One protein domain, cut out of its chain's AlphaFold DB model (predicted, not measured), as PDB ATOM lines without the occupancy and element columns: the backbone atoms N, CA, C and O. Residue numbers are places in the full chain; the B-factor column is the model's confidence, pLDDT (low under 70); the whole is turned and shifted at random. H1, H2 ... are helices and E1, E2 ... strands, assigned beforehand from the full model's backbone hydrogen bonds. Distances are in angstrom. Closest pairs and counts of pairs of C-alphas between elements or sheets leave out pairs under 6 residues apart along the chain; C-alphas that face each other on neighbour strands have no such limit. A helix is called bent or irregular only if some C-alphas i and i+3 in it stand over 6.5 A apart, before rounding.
ATOM      1  N   ASP A   2      -7.823 -16.372   3.713       88.69
ATOM      2  CA  ASP A   2      -7.364 -17.766   3.628       88.69
ATOM      3  C   ASP A   2      -6.452 -18.056   4.824       88.69
ATOM      4  O   ASP A   2      -5.547 -17.269   5.093       88.69
ATOM      5  N   ASN A   3      -6.708 -19.138   5.567       90.50
ATOM      6  CA  ASN A   3      -5.961 -19.494   6.785       90.50
ATOM      7  C   ASN A   3      -5.755 -18.306   7.753       90.50
ATOM      8  O   ASN A   3      -4.631 -18.006   8.145       90.50
ATOM      9  N   GLU A   4      -6.838 -17.581   8.064       90.38
ATOM     10  CA  GLU A   4      -6.851 -16.361   8.902       90.38
ATOM     11  C   GLU A   4      -6.040 -15.169   8.355       90.38
ATOM     12  O   GLU A   4      -5.983 -14.107   8.974       90.38
ATOM     13  N   LYS A   5      -5.464 -15.284   7.153       88.38
ATOM     14  CA  LYS A   5      -4.755 -14.189   6.488       88.38
ATOM     15  C   LYS A   5      -5.691 -13.411   5.581       88.38
ATOM     16  O   LYS A   5      -6.432 -13.966   4.760       88.38
ATOM     17  N   PHE A   6      -5.627 -12.091   5.696       88.44
ATOM     18  CA  PHE A   6      -6.251 -11.208   4.727       88.44
ATOM     19  C   PHE A   6      -5.489 -11.289   3.397       88.44
ATOM     20  O   PHE A   6      -4.302 -10.974   3.327       88.44
ATOM     21  N   ILE A   7      -6.188 -11.748   2.360       90.12
ATOM     22  CA  ILE A   7      -5.633 -11.946   1.015       90.12
ATOM     23  C   ILE A   7      -5.919 -10.736   0.133       90.12
ATOM     24  O   ILE A   7      -5.065 -10.323  -0.641       90.12
ATOM     25  N   GLY A   8      -7.115 -10.173   0.252       88.12
ATOM     26  CA  GLY A   8      -7.607  -9.126  -0.620       88.12
ATOM     27  C   GLY A   8      -9.102  -8.931  -0.446       88.12
ATOM     28  O   GLY A   8      -9.760  -9.669   0.300       88.12
ATOM     29  N   GLU A   9      -9.622  -7.959  -1.176       89.25
ATOM     30  CA  GLU A   9     -11.029  -7.594  -1.194       89.25
ATOM     31  C   GLU A   9     -11.542  -7.406  -2.622       89.25
ATOM     32  O   GLU A   9     -10.786  -7.172  -3.564       89.25
ATOM     33  N   ILE A  10     -12.852  -7.569  -2.783       87.06
ATOM     34  CA  ILE A  10     -13.562  -7.334  -4.033       87.06
ATOM     35  C   ILE A  10     -14.795  -6.498  -3.727       87.06
ATOM     36  O   ILE A  10     -15.542  -6.783  -2.793       87.06
ATOM     37  N   ASN A  11     -14.980  -5.453  -4.516       85.75
ATOM     38  CA  ASN A  11     -16.044  -4.484  -4.381       85.75
ATOM     39  C   ASN A  11     -16.944  -4.552  -5.613       85.75
ATOM     40  O   ASN A  11     -16.468  -4.492  -6.751       85.75
ATOM     41  N   LEU A  12     -18.245  -4.677  -5.365       85.69
ATOM     42  CA  LEU A  12     -19.274  -4.772  -6.391       85.69
ATOM     43  C   LEU A  12     -20.146  -3.524  -6.364       85.69
ATOM     44  O   LEU A  12     -20.667  -3.134  -5.321       85.69
ATOM     45  N   ARG A  13     -20.324  -2.914  -7.531       85.12
ATOM     46  CA  ARG A  13     -21.170  -1.740  -7.736       85.12
ATOM     47  C   ARG A  13     -22.359  -2.146  -8.590       85.12
ATOM     48  O   ARG A  13     -22.183  -2.687  -9.678       85.12
ATOM     49  N   HIS A  14     -23.562  -1.891  -8.083       81.19
ATOM     50  CA  HIS A  14     -24.805  -2.234  -8.781       81.19
ATOM     51  C   HIS A  14     -25.108  -1.254  -9.917       81.19
ATOM     52  O   HIS A  14     -25.651  -1.647 -10.942       81.19
ATOM     53  N   GLU A  15     -24.725   0.011  -9.739       80.25
ATOM     54  CA  GLU A  15     -24.940   1.079 -10.706       80.25
ATOM     55  C   GLU A  15     -23.630   1.808 -10.989       80.25
ATOM     56  O   GLU A  15     -22.805   2.021 -10.094       80.25
ATOM     57  N   LEU A  16     -23.451   2.208 -12.248       80.44
ATOM     58  CA  LEU A  16     -22.318   3.013 -12.681       80.44
ATOM     59  C   LEU A  16     -22.780   4.410 -13.065       80.44
ATOM     60  O   LEU A  16     -23.724   4.582 -13.833       80.44
ATOM     61  N   ASN A  17     -22.049   5.411 -12.585       83.62
ATOM     62  CA  ASN A  17     -22.141   6.763 -13.119       83.62
ATOM     63  C   ASN A  17     -21.270   6.903 -14.384       83.62
ATOM     64  O   ASN A  17     -20.465   6.027 -14.708       83.62
ATOM     65  N   SER A  18     -21.398   8.027 -15.091       81.38
ATOM     66  CA  SER A  18     -20.679   8.279 -16.348       81.38
ATOM     67  C   SER A  18     -19.156   8.160 -16.224       81.38
ATOM     68  O   SER A  18     -18.497   7.771 -17.182       81.38
ATOM     69  N   PHE A  19     -18.584   8.459 -15.056       80.38
ATOM     70  CA  PHE A  19     -17.153   8.287 -14.812       80.38
ATOM     71  C   PHE A  19     -16.784   6.804 -14.670       80.38
ATOM     72  O   PHE A  19     -15.874   6.320 -15.337       80.38
ATOM     73  N   LEU A  20     -17.537   6.052 -13.863       78.00
ATOM     74  CA  LEU A  20     -17.294   4.630 -13.624       78.00
ATOM     75  C   LEU A  20     -17.505   3.772 -14.877       78.00
ATOM     76  O   LEU A  20     -16.818   2.770 -15.033       78.00
ATOM     77  N   ILE A  21     -18.388   4.170 -15.793       76.62
ATOM     78  CA  ILE A  21     -18.539   3.497 -17.096       76.62
ATOM     79  C   ILE A  21     -17.248   3.568 -17.921       76.62
ATOM     80  O   ILE A  21     -16.953   2.638 -18.662       76.62
ATOM     81  N   ASN A  22     -16.480   4.651 -17.797       72.69
ATOM     82  CA  ASN A  22     -15.270   4.850 -18.591       72.69
ATOM     83  C   ASN A  22     -14.000   4.362 -17.879       72.69
ATOM     84  O   ASN A  22     -13.084   3.908 -18.553       72.69
ATOM     85  N   TYR A  23     -13.950   4.430 -16.543       68.38
ATOM     86  CA  TYR A  23     -12.702   4.230 -15.792       68.38
ATOM     87  C   TYR A  23     -12.770   3.205 -14.643       68.38
ATOM     88  O   TYR A  23     -11.724   2.795 -14.156       68.38
ATOM     89  N   GLY A  24     -13.954   2.782 -14.172       70.88
ATOM     90  CA  GLY A  24     -14.063   2.033 -12.902       70.88
ATOM     91  C   GLY A  24     -14.802   0.691 -12.929       70.88
ATOM     92  O   GLY A  24     -14.514  -0.180 -12.111       70.88
ATOM     93  N   GLY A  25     -15.769   0.516 -13.828       82.62
ATOM     94  CA  GLY A  25     -16.565  -0.703 -13.927       82.62
ATOM     95  C   GLY A  25     -17.400  -1.042 -12.681       82.62
ATOM     96  O   GLY A  25     -17.442  -0.330 -11.672       82.62
ATOM     97  N   HIS A  26     -18.099  -2.171 -12.774       82.06
ATOM     98  CA  HIS A  26     -18.932  -2.741 -11.713       82.06
ATOM     99  C   HIS A  26     -18.105  -3.498 -10.681       82.06
ATOM    100  O   HIS A  26     -18.546  -3.643  -9.548       82.06
ATOM    101  N   ILE A  27     -16.926  -3.990 -11.059       84.25
ATOM    102  CA  ILE A  27     -16.085  -4.805 -10.189       84.25
ATOM    103  C   ILE A  27     -14.731  -4.127 -10.046       84.25
ATOM    104  O   ILE A  27     -14.014  -3.986 -11.032       84.25
ATOM    105  N   GLY A  28     -14.385  -3.756  -8.816       83.12
ATOM    106  CA  GLY A  28     -13.009  -3.446  -8.428       83.12
ATOM    107  C   GLY A  28     -12.511  -4.516  -7.468       83.12
ATOM    108  O   GLY A  28     -13.270  -4.958  -6.611       83.12
ATOM    109  N   TYR A  29     -11.270  -4.966  -7.603       82.88
ATOM    110  CA  TYR A  29     -10.686  -5.911  -6.656       82.88
ATOM    111  C   TYR A  29      -9.210  -5.626  -6.449       82.88
ATOM    112  O   TYR A  29      -8.514  -5.173  -7.356       82.88
ATOM    113  N   GLU A  30      -8.750  -5.930  -5.245       81.44
ATOM    114  CA  GLU A  30      -7.375  -5.725  -4.831       81.44
ATOM    115  C   GLU A  30      -6.904  -6.940  -4.047       81.44
ATOM    116  O   GLU A  30      -7.617  -7.493  -3.207       81.44
ATOM    117  N   ILE A  31      -5.686  -7.379  -4.345       83.25
ATOM    118  CA  ILE A  31      -5.042  -8.503  -3.675       83.25
ATOM    119  C   ILE A  31      -3.706  -8.026  -3.147       83.25
ATOM    120  O   ILE A  31      -2.962  -7.311  -3.818       83.25
ATOM    121  N   ARG A  32      -3.396  -8.448  -1.925       83.56
ATOM    122  CA  ARG A  32      -2.114  -8.189  -1.291       83.56
ATOM    123  C   ARG A  32      -0.997  -8.727  -2.179       83.56
ATOM    124  O   ARG A  32      -1.026  -9.890  -2.565       83.56
ATOM    125  N   GLN A  33       0.039  -7.927  -2.412       79.25
ATOM    126  CA  GLN A  33       1.169  -8.309  -3.271       79.25
ATOM    127  C   GLN A  33       1.784  -9.669  -2.945       79.25
ATOM    128  O   GLN A  33       2.066 -10.452  -3.847       79.25
ATOM    129  N   SER A  34       1.939  -9.985  -1.654       81.19
ATOM    130  CA  SER A  34       2.487 -11.275  -1.210       81.19
ATOM    131  C   SER A  34       1.632 -12.481  -1.610       81.19
ATOM    132  O   SER A  34       2.099 -13.619  -1.545       81.19
ATOM    133  N   GLU A  35       0.379 -12.238  -1.989       83.12
ATOM    134  CA  GLU A  35      -0.622 -13.229  -2.369       83.12
ATOM    135  C   GLU A  35      -1.012 -13.152  -3.855       83.12
ATOM    136  O   GLU A  35      -1.795 -13.978  -4.332       83.12
ATOM    137  N   CYS A  36      -0.441 -12.214  -4.619       80.06
ATOM    138  CA  CYS A  36      -0.619 -12.143  -6.067       80.06
ATOM    139  C   CYS A  36      -0.032 -13.390  -6.761       80.06
ATOM    140  O   CYS A  36       0.784 -14.118  -6.197       80.06
ATOM    141  N   MET A  37      -0.483 -13.670  -7.990       76.50
ATOM    142  CA  MET A  37      -0.055 -14.823  -8.811       76.50
ATOM    143  C   MET A  37      -0.328 -16.222  -8.216       76.50
ATOM    144  O   MET A  37       0.032 -17.228  -8.819       76.50
ATOM    145  N   LYS A  38      -1.029 -16.323  -7.079       81.75
ATOM    146  CA  LYS A  38      -1.453 -17.600  -6.464       81.75
ATOM    147  C   LYS A  38      -2.849 -18.067  -6.910       81.75
ATOM    148  O   LYS A  38      -3.411 -18.998  -6.340       81.75
ATOM    149  N   GLY A  39      -3.443 -17.398  -7.904       82.75
ATOM    150  CA  GLY A  39      -4.777 -17.713  -8.436       82.75
ATOM    151  C   GLY A  39      -5.959 -17.177  -7.616       82.75
ATOM    152  O   GLY A  39      -7.111 -17.461  -7.949       82.75
ATOM    153  N   TYR A  40      -5.710 -16.385  -6.565       85.31
ATOM    154  CA  TYR A  40      -6.778 -15.802  -5.745       85.31
ATOM    155  C   TYR A  40      -7.682 -14.852  -6.531       85.31
ATOM    156  O   TYR A  40      -8.895 -14.923  -6.373       85.31
ATOM    157  N   GLY A  41      -7.137 -14.030  -7.430       82.69
ATOM    158  CA  GLY A  41      -7.957 -13.082  -8.187       82.69
ATOM    159  C   GLY A  41      -8.898 -13.741  -9.178       82.69
ATOM    160  O   GLY A  41     -10.056 -13.348  -9.247       82.69
ATOM    161  N   THR A  42      -8.480 -14.816  -9.853       83.69
ATOM    162  CA  THR A  42      -9.392 -15.597 -10.704       83.69
ATOM    163  C   THR A  42     -10.539 -16.184  -9.886       83.69
ATOM    164  O   THR A  42     -11.693 -16.115 -10.306       83.69
ATOM    165  N   LYS A  43     -10.247 -16.722  -8.691       87.38
ATOM    166  CA  LYS A  43     -11.282 -17.254  -7.790       87.38
ATOM    167  C   LYS A  43     -12.228 -16.157  -7.306       87.38
ATOM    168  O   LYS A  43     -13.440 -16.325  -7.403       87.38
ATOM    169  N   MET A  44     -11.689 -15.031  -6.837       87.88
ATOM    170  CA  MET A  44     -12.477 -13.889  -6.367       87.88
ATOM    171  C   MET A  44     -13.375 -13.342  -7.475       87.88
ATOM    172  O   MET A  44     -14.568 -13.152  -7.252       87.88
ATOM    173  N   LEU A  45     -12.838 -13.173  -8.685       86.38
ATOM    174  CA  LEU A  45     -13.598 -12.689  -9.830       86.38
ATOM    175  C   LEU A  45     -14.697 -13.671 -10.248       86.38
ATOM    176  O   LEU A  45     -15.821 -13.253 -10.510       86.38
ATOM    177  N   SER A  46     -14.409 -14.975 -10.269       88.19
ATOM    178  CA  SER A  46     -15.417 -15.993 -10.582       88.19
ATOM    179  C   SER A  46     -16.573 -15.970  -9.582       88.19
ATOM    180  O   SER A  46     -17.729 -15.996  -9.998       88.19
ATOM    181  N   MET A  47     -16.280 -15.863  -8.282       89.69
ATOM    182  CA  MET A  47     -17.310 -15.761  -7.242       89.69
ATOM    183  C   MET A  47     -18.133 -14.475  -7.378       89.69
ATOM    184  O   MET A  47     -19.359 -14.513  -7.287       89.69
ATOM    185  N   ALA A  48     -17.470 -13.350  -7.647       88.12
ATOM    186  CA  ALA A  48     -18.121 -12.066  -7.870       88.12
ATOM    187  C   ALA A  48     -19.053 -12.079  -9.089       88.12
ATOM    188  O   ALA A  48     -20.178 -11.599  -9.000       88.12
ATOM    189  N   LEU A  49     -18.630 -12.672 -10.207       86.19
ATOM    190  CA  LEU A  49     -19.466 -12.799 -11.403       86.19
ATOM    191  C   LEU A  49     -20.698 -13.674 -11.156       86.19
ATOM    192  O   LEU A  49     -21.795 -13.314 -11.587       86.19
ATOM    193  N   THR A  50     -20.539 -14.786 -10.432       89.44
ATOM    194  CA  THR A  50     -21.673 -15.621 -10.012       89.44
ATOM    195  C   THR A  50     -22.645 -14.816  -9.155       89.44
ATOM    196  O   THR A  50     -23.838 -14.800  -9.446       89.44
ATOM    197  N   TYR A  51     -22.141 -14.061  -8.175       89.00
ATOM    198  CA  TYR A  51     -22.976 -13.209  -7.330       89.00
ATOM    199  C   TYR A  51     -23.708 -12.120  -8.132       89.00
ATOM    200  O   TYR A  51     -24.913 -11.938  -7.965       89.00
ATOM    201  N   CYS A  52     -23.027 -11.442  -9.061       87.12
ATOM    202  CA  CYS A  52     -23.654 -10.449  -9.940       87.12
ATOM    203  C   CYS A  52     -24.805 -11.043 -10.760       87.12
ATOM    204  O   CYS A  52     -25.844 -10.405 -10.930       87.12
ATOM    205  N   LYS A  53     -24.638 -12.271 -11.254       85.31
ATOM    206  CA  LYS A  53     -25.667 -12.951 -12.040       85.31
ATOM    207  C   LYS A  53     -26.848 -13.407 -11.178       85.31
ATOM    208  O   LYS A  53     -27.995 -13.228 -11.580       85.31
ATOM    209  N   GLU A  54     -26.569 -14.021 -10.031       88.69
ATOM    210  CA  GLU A  54     -27.585 -14.683  -9.205       88.69
ATOM    211  C   GLU A  54     -28.315 -13.723  -8.266       88.69
ATOM    212  O   GLU A  54     -29.538 -13.782  -8.183       88.69
ATOM    213  N   ALA A  55     -27.587 -12.832  -7.589       87.25
ATOM    214  CA  ALA A  55     -28.150 -11.940  -6.577       87.25
ATOM    215  C   ALA A  55     -28.555 -10.572  -7.140       87.25
ATOM    216  O   ALA A  55     -29.538  -9.990  -6.689       87.25
ATOM    217  N   LEU A  56     -27.802 -10.049  -8.115       81.06
ATOM    218  CA  LEU A  56     -28.037  -8.709  -8.676       81.06
ATOM    219  C   LEU A  56     -28.768  -8.733 -10.018       81.06
ATOM    220  O   LEU A  56     -29.131  -7.680 -10.534       81.06
ATOM    221  N   HIS A  57     -28.961  -9.923 -10.597       83.44
ATOM    222  CA  HIS A  57     -29.541 -10.118 -11.929       83.44
ATOM    223  C   HIS A  57     -28.868  -9.261 -13.021       83.44
ATOM    224  O   HIS A  57     -29.473  -8.903 -14.034       83.44
ATOM    225  N   LEU A  58     -27.580  -8.955 -12.836       79.25
ATOM    226  CA  LEU A  58     -26.780  -8.211 -13.797       79.25
ATOM    227  C   LEU A  58     -26.291  -9.168 -14.885       79.25
ATOM    228  O   LEU A  58     -25.357  -9.945 -14.701       79.25
ATOM    229  N   HIS A  59     -26.932  -9.102 -16.052       72.75
ATOM    230  CA  HIS A  59     -26.564  -9.918 -17.215       72.75
ATOM    231  C   HIS A  59     -25.328  -9.404 -17.961       72.75
ATOM    232  O   HIS A  59     -24.716 -10.144 -18.731       72.75
ATOM    233  N   LYS A  60     -24.968  -8.134 -17.753       75.00
ATOM    234  CA  LYS A  60     -23.767  -7.509 -18.305       75.00
ATOM    235  C   LYS A  60     -23.036  -6.803 -17.178       75.00
ATOM    236  O   LYS A  60     -23.608  -5.950 -16.512       75.00
ATOM    237  N   VAL A  61     -21.776  -7.166 -16.999       78.62
ATOM    238  CA  VAL A  61     -20.901  -6.604 -15.977       78.62
ATOM    239  C   VAL A  61     -19.699  -6.016 -16.695       78.62
ATOM    240  O   VAL A  61     -19.003  -6.717 -17.425       78.62
ATOM    241  N   LEU A  62     -19.485  -4.717 -16.516       77.50
ATOM    242  CA  LEU A  62     -18.276  -4.044 -16.980       77.50
ATOM    243  C   LEU A  62     -17.169  -4.251 -15.948       77.50
ATOM    244  O   LEU A  62     -17.355  -3.904 -14.783       77.50
ATOM    245  N   ILE A  63     -16.034  -4.777 -16.384       72.94
ATOM    246  CA  ILE A  63     -14.807  -4.854 -15.594       72.94
ATOM    247  C   ILE A  63     -13.796  -3.986 -16.329       72.94
ATOM    248  O   ILE A  63     -13.567  -4.205 -17.519       72.94
ATOM    249  N   THR A  64     -13.244  -2.988 -15.649       66.44
ATOM    250  CA  THR A  64     -12.168  -2.159 -16.193       66.44
ATOM    251  C   THR A  64     -10.848  -2.591 -15.574       66.44
ATOM    252  O   THR A  64     -10.785  -3.045 -14.432       66.44
ATOM    253  N   CYS A  65      -9.798  -2.492 -16.370       64.38
ATOM    254  CA  CYS A  65      -8.439  -2.834 -16.013       64.38
ATOM    255  C   CYS A  65      -7.564  -1.715 -16.567       64.38
ATOM    256  O   CYS A  65      -7.756  -1.343 -17.721       64.38
ATOM    257  N   ASP A  66      -6.635  -1.188 -15.775       57.69
ATOM    258  CA  ASP A  66      -5.668  -0.217 -16.288       57.69
ATOM    259  C   ASP A  66      -4.699  -0.884 -17.274       57.69
ATOM    260  O   ASP A  66      -4.180  -1.972 -17.010       57.69
ATOM    261  N   ASP A  67      -4.446  -0.214 -18.401       49.09
ATOM    262  CA  ASP A  67      -3.610  -0.713 -19.506       49.09
ATOM    263  C   ASP A  67      -2.115  -0.800 -19.139       49.09
ATOM    264  O   ASP A  67      -1.391  -1.638 -19.678       49.09
ATOM    265  N   ASP A  68      -1.654  -0.021 -18.151       45.66
ATOM    266  CA  ASP A  68      -0.293  -0.113 -17.586       45.66
ATOM    267  C   ASP A  68      -0.089  -1.370 -16.720       45.66
ATOM    268  O   ASP A  68       0.997  -1.645 -16.201       45.66
ATOM    269  N   ASN A  69      -1.135  -2.182 -16.586       50.06
ATOM    270  CA  ASN A  69      -1.132  -3.413 -15.835       50.06
ATOM    271  C   ASN A  69      -1.116  -4.615 -16.788       50.06
ATOM    272  O   ASN A  69      -2.081  -5.371 -16.898       50.06
ATOM    273  N   ILE A  70       0.020  -4.848 -17.451       43.28
ATOM    274  CA  ILE A  70       0.249  -6.051 -18.284       43.28
ATOM    275  C   ILE A  70      -0.000  -7.347 -17.471       43.28
ATOM    276  O   ILE A  70      -0.373  -8.382 -18.023       43.28
ATOM    277  N   GLY A  71       0.108  -7.281 -16.137       42.78
ATOM    278  CA  GLY A  71      -0.259  -8.355 -15.209       42.78
ATOM    279  C   GLY A  71      -1.765  -8.551 -14.987       42.78
ATOM    280  O   GLY A  71      -2.155  -9.555 -14.410       42.78
ATOM    281  N   SER A  72      -2.632  -7.658 -15.462       43.72
ATOM    282  CA  SER A  72      -4.091  -7.701 -15.265       43.72
ATOM    283  C   SER A  72      -4.895  -8.304 -16.410       43.72
ATOM    284  O   SER A  72      -6.072  -8.600 -16.222       43.72
ATOM    285  N   SER A  73      -4.229  -8.716 -17.493       45.12
ATOM    286  CA  SER A  73      -4.666  -9.957 -18.149       45.12
ATOM    287  C   SER A  73      -4.618 -11.159 -17.183       45.12
ATOM    288  O   SER A  73      -5.189 -12.204 -17.477       45.12
ATOM    289  N   PHE A  74      -3.973 -11.018 -16.016       43.41
ATOM    290  CA  PHE A  74      -3.697 -12.097 -15.078       43.41
ATOM    291  C   PHE A  74      -3.936 -11.817 -13.589       43.41
ATOM    292  O   PHE A  74      -3.476 -12.651 -12.823       43.41
ATOM    293  N   ILE A  75      -4.725 -10.801 -13.179       46.94
ATOM    294  CA  ILE A  75      -5.058 -10.408 -11.777       46.94
ATOM    295  C   ILE A  75      -4.313  -9.135 -11.344       46.94
ATOM    296  O   ILE A  75      -3.120  -9.153 -11.059       46.94
ATOM    297  N   THR A  76      -5.043  -8.027 -11.246       42.31
ATOM    298  CA  THR A  76      -4.537  -6.713 -10.825       42.31
ATOM    299  C   THR A  76      -3.974  -6.750  -9.405       42.31
ATOM    300  O   THR A  76      -4.666  -7.092  -8.447       42.31
ATOM    301  N   CYS A  77      -2.692  -6.401  -9.289       37.81
ATOM    302  CA  CYS A  77      -1.918  -6.300  -8.056       37.81
ATOM    303  C   CYS A  77      -1.538  -4.822  -7.874       37.81
ATOM    304  O   CYS A  77      -0.720  -4.316  -8.640       37.81
ATOM    305  N   TRP A  78      -2.156  -4.115  -6.926       34.91
ATOM    306  CA  TRP A  78      -1.793  -2.727  -6.627       34.91
ATOM    307  C   TRP A  78      -0.640  -2.675  -5.616       34.91
ATOM    308  O   TRP A  78      -0.632  -3.368  -4.591       34.91
ATOM    309  N   ILE A  79       0.355  -1.847  -5.934       31.02
ATOM    310  CA  ILE A  79       1.400  -1.406  -5.017       31.02
ATOM    311  C   ILE A  79       1.055   0.014  -4.600       31.02
ATOM    312  O   ILE A  79       1.033   0.899  -5.446       31.02
ATOM    313  N   GLN A  80       0.719   0.189  -3.320       31.73
ATOM    314  CA  GLN A  80       0.801   1.492  -2.666       31.73
ATOM    315  C   GLN A  80       2.267   1.842  -2.441       31.73
ATOM    316  O   GLN A  80       3.014   0.924  -2.020       31.73
TER     317      GLN A  80
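Overview. This is residues 2 to 80 of the 80 residues of the protein "N-acetyltransferase domain-containing protein" of Fannyhessea vaginae (UniProt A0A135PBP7). A narrow ribbon of two antiparallel strands, E1 and E2, has one long helix, H2, packed over one of its faces and running roughly along it. The short helix H1 lies in the loop that joins the two strands at one end of the ribbon, and after H2 a long stretch without named elements leads back past the strands to the small helix H3. The printed part has 79 residues with three named helices and two named strands, in the order E1, H1, E2, H2, H3. The class is mixed, helices and strands, though under half of the residues are in named elements. The whole is compact, with a radius of gyration of the C-alphas of 12.9 A, and rounded, spanning 33 by 29 by 19 A.

Arrangement. E1, residues 8 to 12, and E2, residues 27 to 31, are antiparallel neighbours at 175 degrees, with N 9 and O 30 at 2.9 A and N 11 and O 28 at 2.7 A, within hydrogen-bond range. H2, residues 40 to 54, has its closest C-alphas to E1 at Ile 10 and Met 44, 7.0 A, and to E2 at Ile 31 and Gly 41, 7.1 A. H1, residues 18 to 23, is apart from H2. H3, residues 70 to 73, is apart from E1, E2, H1 and H2. Every O i to N i+4 pair is within hydrogen-bond range in H2, 1 of 2 in H1, and H3 is too short for such a pair.

Along the chain. E1 begins at C-alpha 8 (-7.607, -9.126, -0.620) and is 13.7 A long; H1 is 9.0 A, E2 13.3 A. H2, 21.1 A, ends at C-alpha 54 (-27.585, -14.683, -9.205). H3, 6.3 A, is neither bent nor irregular, but only just.

Size, cuts and confidence. The farthest C-alphas, of Asn 3 and Ser 18, are 39.0 A apart. The printed part has no cut, and the link from H2 to H3 is long. Mean pLDDT of the printed part is 75.0; residue 23 and residues 64 to 80 are under 70.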